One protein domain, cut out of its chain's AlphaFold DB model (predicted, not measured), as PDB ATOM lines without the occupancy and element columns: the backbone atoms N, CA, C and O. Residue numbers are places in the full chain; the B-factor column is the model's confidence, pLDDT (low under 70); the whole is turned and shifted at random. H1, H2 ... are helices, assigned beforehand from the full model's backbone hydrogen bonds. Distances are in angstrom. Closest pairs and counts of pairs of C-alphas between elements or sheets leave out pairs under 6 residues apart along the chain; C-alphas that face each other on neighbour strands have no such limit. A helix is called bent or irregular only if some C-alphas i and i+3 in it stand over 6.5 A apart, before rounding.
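Overview. This is residues 32 to 86 of the 91 residues of the protein "Sec-independent protein translocase protein TatA" of Nonlabens sp. Hel1_33_55 (UniProt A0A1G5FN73). Two long helices meet near their ends and open out as a flat V, with a tight turn at its point and two arms that have nothing packed between them. H1 is the longer arm and H2 the shorter one, which folds back at an angle instead of lying along H1. The printed part has 55 residues with two named helices, H1 then H2 along the chain, and no named strand; the class is all helix. It is only just extended, close to loose, with a radius of gyration of the C-alphas of 15.3 A, and its C-alphas span 44 by 32 by 6 A.

Arrangement. Begin with H1, residues 32 to 60, the longest helix. Look next at H2, residues 64 to 84, which touches H1 with residues 64 to 67 alone, while H1 touches it with residues 55 to 58 alone. Their closest C-alphas, those of Ala 58 and Ser 64, are 5.1 A apart. The two form a helical hairpin: they run opposite ways at a steep tilt of 39 degrees, and their centres are 19.0 A apart. Residues 32 to 53 of H1 stand free, and so do residues 69 to 86, of which 69 to 84 belong to H2. In H1 and H2 every O i to N i+4 pair is within hydrogen-bond range.

Along the chain. Find C-alpha 32 at (50.879, 102.846, 121.529); from there H1 runs 41.8 A to C-alpha 60 at (87.874, 92.665, 138.187). Then go to C-alpha 64 at (81.883, 87.865, 141.067), where H2 begins; it runs 30.2 A to C-alpha 84 at (53.632, 77.290, 140.770). Neither helix is bent.

Size, cuts and confidence. The two C-alphas farthest apart, those of Ile 32 and Gly 62, are 43.7 A from each other. The printed part has no cut, and the link from H1 to H2 is tight, with 3 residues. In the B-factor column the mean pLDDT of the printed part is 83.4; look for values under 70 at residue 62, residue 64 and residues 82 to 86 of this model.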
ATOM      1  N   ILE A  32      50.463 102.724 120.122       92.00
ATOM      2  CA  ILE A  32      50.879 102.846 121.529       92.00
ATOM      3  C   ILE A  32      51.678 101.614 121.961       92.00
ATOM      4  O   ILE A  32      52.770 101.753 122.512       92.00
ATOM      5  N   VAL A  33      51.184 100.408 121.658       93.44
ATOM      6  CA  VAL A  33      51.895  99.157 121.975       93.44
ATOM      7  C   VAL A  33      53.266  99.125 121.302       93.44
ATOM      8  O   VAL A  33      54.254  98.776 121.943       93.44
ATOM      9  N   ARG A  34      53.369  99.539 120.035       95.38
ATOM     10  CA  ARG A  34      54.651  99.629 119.320       95.38
ATOM     11  C   ARG A  34      55.592 100.665 119.930       95.38
ATOM     12  O   ARG A  34      56.794 100.411 119.990       95.38
ATOM     13  N   GLY A  35      55.073 101.808 120.375       95.88
ATOM     14  CA  GLY A  35      55.847 102.837 121.073       95.88
ATOM     15  C   GLY A  35      56.419 102.326 122.397       95.88
ATOM     16  O   GLY A  35      57.624 102.424 122.625       95.88
ATOM     17  N   ILE A  36      55.577 101.693 123.219       95.94
ATOM     18  CA  ILE A  36      55.985 101.075 124.487       95.94
ATOM     19  C   ILE A  36      56.975  99.936 124.238       95.94
ATOM     20  O   ILE A  36      57.999  99.875 124.903       95.94
ATOM     21  N   ALA A  37      56.732  99.071 123.251       94.56
ATOM     22  CA  ALA A  37      57.631  97.967 122.926       94.56
ATOM     23  C   ALA A  37      59.024  98.462 122.515       94.56
ATOM     24  O   ALA A  37      60.033  97.915 122.956       94.56
ATOM     25  N   LYS A  38      59.102  99.527 121.706       96.44
ATOM     26  CA  LYS A  38      60.381 100.167 121.370       96.44
ATOM     27  C   LYS A  38      61.057 100.741 122.613       96.44
ATOM     28  O   LYS A  38      62.230 100.460 122.821       96.44
ATOM     29  N   ALA A  39      60.320 101.473 123.449       96.69
ATOM     30  CA  ALA A  39      60.857 102.040 124.684       96.69
ATOM     31  C   ALA A  39      61.371 100.951 125.643       96.69
ATOM     32  O   ALA A  39      62.497 101.048 126.121       96.69
ATOM     33  N   MET A  40      60.599  99.881 125.862       95.94
ATOM     34  CA  MET A  40      61.004  98.733 126.680       95.94
ATOM     35  C   MET A  40      62.248  98.048 126.118       95.94
ATOM     36  O   MET A  40      63.147  97.723 126.886       95.94
ATOM     37  N   ASN A  41      62.342  97.867 124.798       96.06
ATOM     38  CA  ASN A  41      63.536  97.297 124.170       96.06
ATOM     39  C   ASN A  41      64.762  98.200 124.349       96.06
ATOM     40  O   ASN A  41      65.831  97.707 124.685       96.06
ATOM     41  N   THR A  42      64.617  99.515 124.177       96.56
ATOM     42  CA  THR A  42      65.714 100.466 124.403       96.56
ATOM     43  C   THR A  42      66.174 100.460 125.860       96.56
ATOM     44  O   THR A  42      67.371 100.374 126.112       96.56
ATOM     45  N   VAL A  43      65.238 100.496 126.816       96.25
ATOM     46  CA  VAL A  43      65.552 100.432 128.253       96.25
ATOM     47  C   VAL A  43      66.231  99.110 128.600       96.25
ATOM     48  O   VAL A  43      67.228  99.112 129.320       96.25
ATOM     49  N   ARG A  44      65.737  97.988 128.059       94.38
ATOM     50  CA  ARG A  44      66.334  96.665 128.255       94.38
ATOM     51  C   ARG A  44      67.765  96.621 127.736       94.38
ATOM     52  O   ARG A  44      68.640  96.238 128.495       94.38
ATOM     53  N   ASN A  45      68.005  97.046 126.499       95.88
ATOM     54  CA  ASN A  45      69.343  97.017 125.907       95.88
ATOM     55  C   ASN A  45      70.331  97.869 126.718       95.88
ATOM     56  O   ASN A  45      71.407  97.395 127.056       95.88
ATOM     57  N   ALA A  46      69.931  99.082 127.117       95.00
ATOM     58  CA  ALA A  46      70.764  99.937 127.966       95.00
ATOM     59  C   ALA A  46      71.036  99.305 129.343       95.00
ATOM     60  O   ALA A  46      72.141  99.394 129.870       95.00
ATOM     61  N   THR A  47      70.034  98.639 129.924       92.62
ATOM     62  CA  THR A  47      70.197  97.903 131.185       92.62
ATOM     63  C   THR A  47      71.121  96.697 131.017       92.62
ATOM     64  O   THR A  47      71.923  96.429 131.907       92.62
ATOM     65  N   ASP A  48      71.035  95.980 129.895       93.44
ATOM     66  CA  ASP A  48      71.874  94.821 129.589       93.44
ATOM     67  C   ASP A  48      73.349  95.236 129.426       93.44
ATOM     68  O   ASP A  48      74.231  94.565 129.961       93.44
ATOM     69  N   ASP A  49      73.622  96.380 128.793       93.81
ATOM     70  CA  ASP A  49      74.974  96.950 128.703       93.81
ATOM     71  C   ASP A  49      75.535  97.295 130.094       93.81
ATOM     72  O   ASP A  49      76.638  96.869 130.445       93.81
ATOM     73  N   ILE A  50      74.739  97.961 130.942       90.38
ATOM     74  CA  ILE A  50      75.109  98.266 132.335       90.38
ATOM     75  C   ILE A  50      75.348  96.977 133.132       90.38
ATOM     76  O   ILE A  50      76.327  96.865 133.867       90.38
ATOM     77  N   LYS A  51      74.477  95.975 132.985       88.25
ATOM     78  CA  LYS A  51      74.625  94.670 133.640       88.25
ATOM     79  C   LYS A  51      75.938  94.001 133.237       88.25
ATOM     80  O   LYS A  51      76.617  93.439 134.100       88.25
ATOM     81  N   ASN A  52      76.311  94.070 131.960       90.81
ATOM     82  CA  ASN A  52      77.566  93.517 131.458       90.81
ATOM     83  C   ASN A  52      78.783  94.257 132.034       90.81
ATOM     84  O   ASN A  52      79.727  93.607 132.485       90.81
ATOM     85  N   GLU A  53      78.751  95.591 132.090       87.62
ATOM     86  CA  GLU A  53      79.824  96.393 132.698       87.62
ATOM     87  C   GLU A  53      79.962  96.147 134.203       87.62
ATOM     88  O   GLU A  53      81.078  95.972 134.696       87.62
ATOM     89  N   ILE A  54      78.848  96.057 134.936       84.75
ATOM     90  CA  ILE A  54      78.841  95.727 136.369       84.75
ATOM     91  C   ILE A  54      79.393  94.322 136.596       84.75
ATOM     92  O   ILE A  54      80.198  94.124 137.502       84.75
ATOM     93  N   THR A  55      79.004  93.350 135.767       84.00
ATOM     94  CA  THR A  55      79.507  91.971 135.869       84.00
ATOM     95  C   THR A  55      81.017  91.930 135.641       84.00
ATOM     96  O   THR A  55      81.740  91.325 136.427       84.00
ATOM     97  N   LYS A  56      81.510  92.642 134.623       85.38
ATOM     98  CA  LYS A  56      82.943  92.745 134.329       85.38
ATOM     99  C   LYS A  56      83.716  93.467 135.441       85.38
ATOM    100  O   LYS A  56      84.788  93.013 135.824       85.38
ATOM    101  N   SER A  57      83.151  94.538 135.999       80.94
ATOM    102  CA  SER A  57      83.741  95.283 137.123       80.94
ATOM    103  C   SER A  57      83.763  94.451 138.412       80.94
ATOM    104  O   SER A  57      84.725  94.497 139.175       80.94
ATOM    105  N   ALA A  58      82.722  93.651 138.657       79.06
ATOM    106  CA  ALA A  58      82.667  92.713 139.776       79.06
ATOM    107  C   ALA A  58      83.678  91.566 139.611       79.06
ATOM    108  O   ALA A  58      84.272  91.145 140.605       79.06
ATOM    109  N   ASP A  59      83.908  91.106 138.376       77.06
ATOM    110  CA  ASP A  59      84.971  90.155 138.033       77.06
ATOM    111  C   ASP A  59      86.373  90.716 138.278       77.06
ATOM    112  O   ASP A  59      87.233  90.012 138.808       77.06
ATOM    113  N   GLU A  60      86.589  91.994 137.981       77.25
ATOM    114  CA  GLU A  60      87.874  92.665 138.187       77.25
ATOM    115  C   GLU A  60      88.149  93.001 139.668       77.25
ATOM    116  O   GLU A  60      89.296  92.974 140.113       77.25
ATOM    117  N   HIS A  61      87.102  93.255 140.464       75.12
ATOM    118  CA  HIS A  61      87.207  93.597 141.890       75.12
ATOM    119  C   HIS A  61      86.929  92.433 142.862       75.12
ATOM    120  O   HIS A  61      86.911  92.642 144.073       75.12
ATOM    121  N   GLY A  62      86.753  91.201 142.368       68.12
ATOM    122  CA  GLY A  62      86.622  89.994 143.199       68.12
ATOM    123  C   GLY A  62      85.239  89.756 143.824       68.12
ATOM    124  O   GLY A  62      85.087  88.839 144.630       68.12
ATOM    125  N   PHE A  63      84.223  90.522 143.423       70.56
ATOM    126  CA  PHE A  63      82.828  90.404 143.874       70.56
ATOM    127  C   PHE A  63      81.967  89.487 142.973       70.56
ATOM    128  O   PHE A  63      80.754  89.380 143.157       70.56
ATOM    129  N   SER A  64      82.570  88.777 142.006       68.19
ATOM    130  CA  SER A  64      81.883  87.865 141.067       68.19
ATOM    131  C   SER A  64      80.990  86.825 141.725       68.19
ATOM    132  O   SER A  64      79.981  86.412 141.149       68.19
ATOM    133  N   LYS A  65      81.418  86.313 142.885       71.88
ATOM    134  CA  LYS A  65      80.716  85.234 143.582       71.88
ATOM    135  C   LYS A  65      79.378  85.728 144.117       71.88
ATOM    136  O   LYS A  65      78.377  85.068 143.859       71.88
ATOM    137  N   ASP A  66      79.357  86.912 144.720       75.56
ATOM    138  CA  ASP A  66      78.155  87.497 145.314       75.56
ATOM    139  C   ASP A  66      77.111  87.826 144.232       75.56
ATOM    140  O   ASP A  66      75.933  87.494 144.362       75.56
ATOM    141  N   VAL A  67      77.544  88.380 143.094       76.62
ATOM    142  CA  VAL A  67      76.650  88.697 141.962       76.62
ATOM    143  C   VAL A  67      76.108  87.432 141.279       76.62
ATOM    144  O   VAL A  67      74.917  87.364 140.947       76.62
ATOM    145  N   LYS A  68      76.945  86.398 141.085       78.56
ATOM    146  CA  LYS A  68      76.501  85.104 140.532       78.56
ATOM    147  C   LYS A  68      75.537  84.382 141.465       78.56
ATOM    148  O   LYS A  68      74.594  83.759 140.983       78.56
ATOM    149  N   GLU A  69      75.760  84.460 142.771       82.06
ATOM    150  CA  GLU A  69      74.892  83.839 143.764       82.06
ATOM    151  C   GLU A  69      73.511  84.506 143.794       82.06
ATOM    152  O   GLU A  69      72.506  83.805 143.689       82.06
ATOM    153  N   ILE A  70      73.452  85.843 143.801       83.12
ATOM    154  CA  ILE A  70      72.191  86.601 143.725       83.12
ATOM    155  C   ILE A  70      71.431  86.275 142.434       83.12
ATOM    156  O   ILE A  70      70.234  85.997 142.469       83.12
ATOM    157  N   THR A  71      72.121  86.253 141.290       81.19
ATOM    158  CA  THR A  71      71.494  85.935 139.996       81.19
ATOM    159  C   THR A  71      70.914  84.518 139.992       81.19
ATOM    160  O   THR A  71      69.780  84.315 139.566       81.19
ATOM    161  N   LYS A  72      71.650  83.542 140.537       84.25
ATOM    162  CA  LYS A  72      71.212  82.143 140.625       84.25
ATOM    163  C   LYS A  72      70.020  81.956 141.568       84.25
ATOM    164  O   LYS A  72      69.132  81.163 141.265       84.25
ATOM    165  N   GLN A  73      69.979  82.687 142.682       83.44
ATOM    166  CA  GLN A  73      68.828  82.686 143.588       83.44
ATOM    167  C   GLN A  73      67.582  83.284 142.913       83.44
ATOM    168  O   GLN A  73      66.492  82.733 143.048       83.44
ATOM    169  N   ILE A  74      67.736  84.360 142.133       84.75
ATOM    170  CA  ILE A  74      66.636  84.959 141.358       84.75
ATOM    171  C   ILE A  74      66.110  83.985 140.293       84.75
ATOM    172  O   ILE A  74      64.896  83.872 140.123       84.75
ATOM    173  N   GLU A  75      66.996  83.252 139.614       83.00
ATOM    174  CA  GLU A  75      66.625  82.219 138.635       83.00
ATOM    175  C   GLU A  75      65.800  81.097 139.292       83.00
ATOM    176  O   GLU A  75      64.718  80.766 138.822       83.00
ATOM    177  N   GLN A  76      66.234  80.594 140.455       83.25
ATOM    178  CA  GLN A  76      65.499  79.563 141.201       83.25
ATOM    179  C   GLN A  76      64.125  80.032 141.688       83.25
ATOM    180  O   GLN A  76      63.177  79.249 141.714       83.25
ATOM    181  N   VAL A  77      64.001  81.301 142.087       82.31
ATOM    182  CA  VAL A  77      62.707  81.888 142.464       82.31
ATOM    183  C   VAL A  77      61.801  82.013 141.239       82.31
ATOM    184  O   VAL A  77      60.609  81.725 141.334       82.31
ATOM    185  N   LYS A  78      62.350  82.387 140.080       81.00
ATOM    186  CA  LYS A  78      61.605  82.461 138.819       81.00
ATOM    187  C   LYS A  78      61.097  81.085 138.377       81.00
ATOM    188  O   LYS A  78      59.914  80.972 138.068       81.00
ATOM    189  N   ASP A  79      61.932  80.051 138.451       79.75
ATOM    190  CA  ASP A  79      61.551  78.670 138.126       79.75
ATOM    191  C   ASP A  79      60.451  78.146 139.062       79.75
ATOM    192  O   ASP A  79      59.471  77.556 138.613       79.75
ATOM    193  N   GLN A  80      60.537  78.437 140.367       76.38
ATOM    194  CA  GLN A  80      59.484  78.072 141.322       76.38
ATOM    195  C   GLN A  80      58.163  78.801 141.058       76.38
ATOM    196  O   GLN A  80      57.097  78.232 141.296       76.38
ATOM    197  N   ILE A  81      58.201  80.044 140.572       72.81
ATOM    198  CA  ILE A  81      57.002  80.801 140.191       72.81
ATOM    199  C   ILE A  81      56.391  80.238 138.899       72.81
ATOM    200  O   ILE A  81      55.168  80.117 138.812       72.81
ATOM    201  N   GLU A  82      57.215  79.847 137.923       68.94
ATOM    202  CA  GLU A  82      56.762  79.201 136.684       68.94
ATOM    203  C   GLU A  82      56.140  77.815 136.957       68.94
ATOM    204  O   GLU A  82      55.059  77.509 136.441       68.94
ATOM    205  N   ASP A  83      56.730  77.026 137.861       65.12
ATOM    206  CA  ASP A  83      56.180  75.737 138.303       65.12
ATOM    207  C   ASP A  83      54.920  75.895 139.172       65.12
ATOM    208  O   ASP A  83      53.980  75.102 139.059       65.12
ATOM    209  N   SER A  84      54.835  76.957 139.981       63.66
ATOM    210  CA  SER A  84      53.632  77.290 140.770       63.66
ATOM    211  C   SER A  84      52.468  77.792 139.907       63.66
ATOM    212  O   SER A  84      51.311  77.717 140.325       63.66
ATOM    213  N   GLY A  85      52.748  78.282 138.694       54.06
ATOM    214  CA  GLY A  85      51.736  78.653 137.700       54.06
ATOM    215  C   GLY A  85      51.061  77.445 137.040       54.06
ATOM    216  O   GLY A  85      49.964  77.561 136.490       54.06
ATOM    217  N   SER A  86      51.672  76.263 137.138       55.31
ATOM    218  CA  SER A  86      51.101  75.014 136.653       55.31
ATOM    219  C   SER A  86      50.267  74.361 137.751       55.31
ATOM    220  O   SER A  86      50.714  73.433 138.427       55.31
TER     221      SER A  86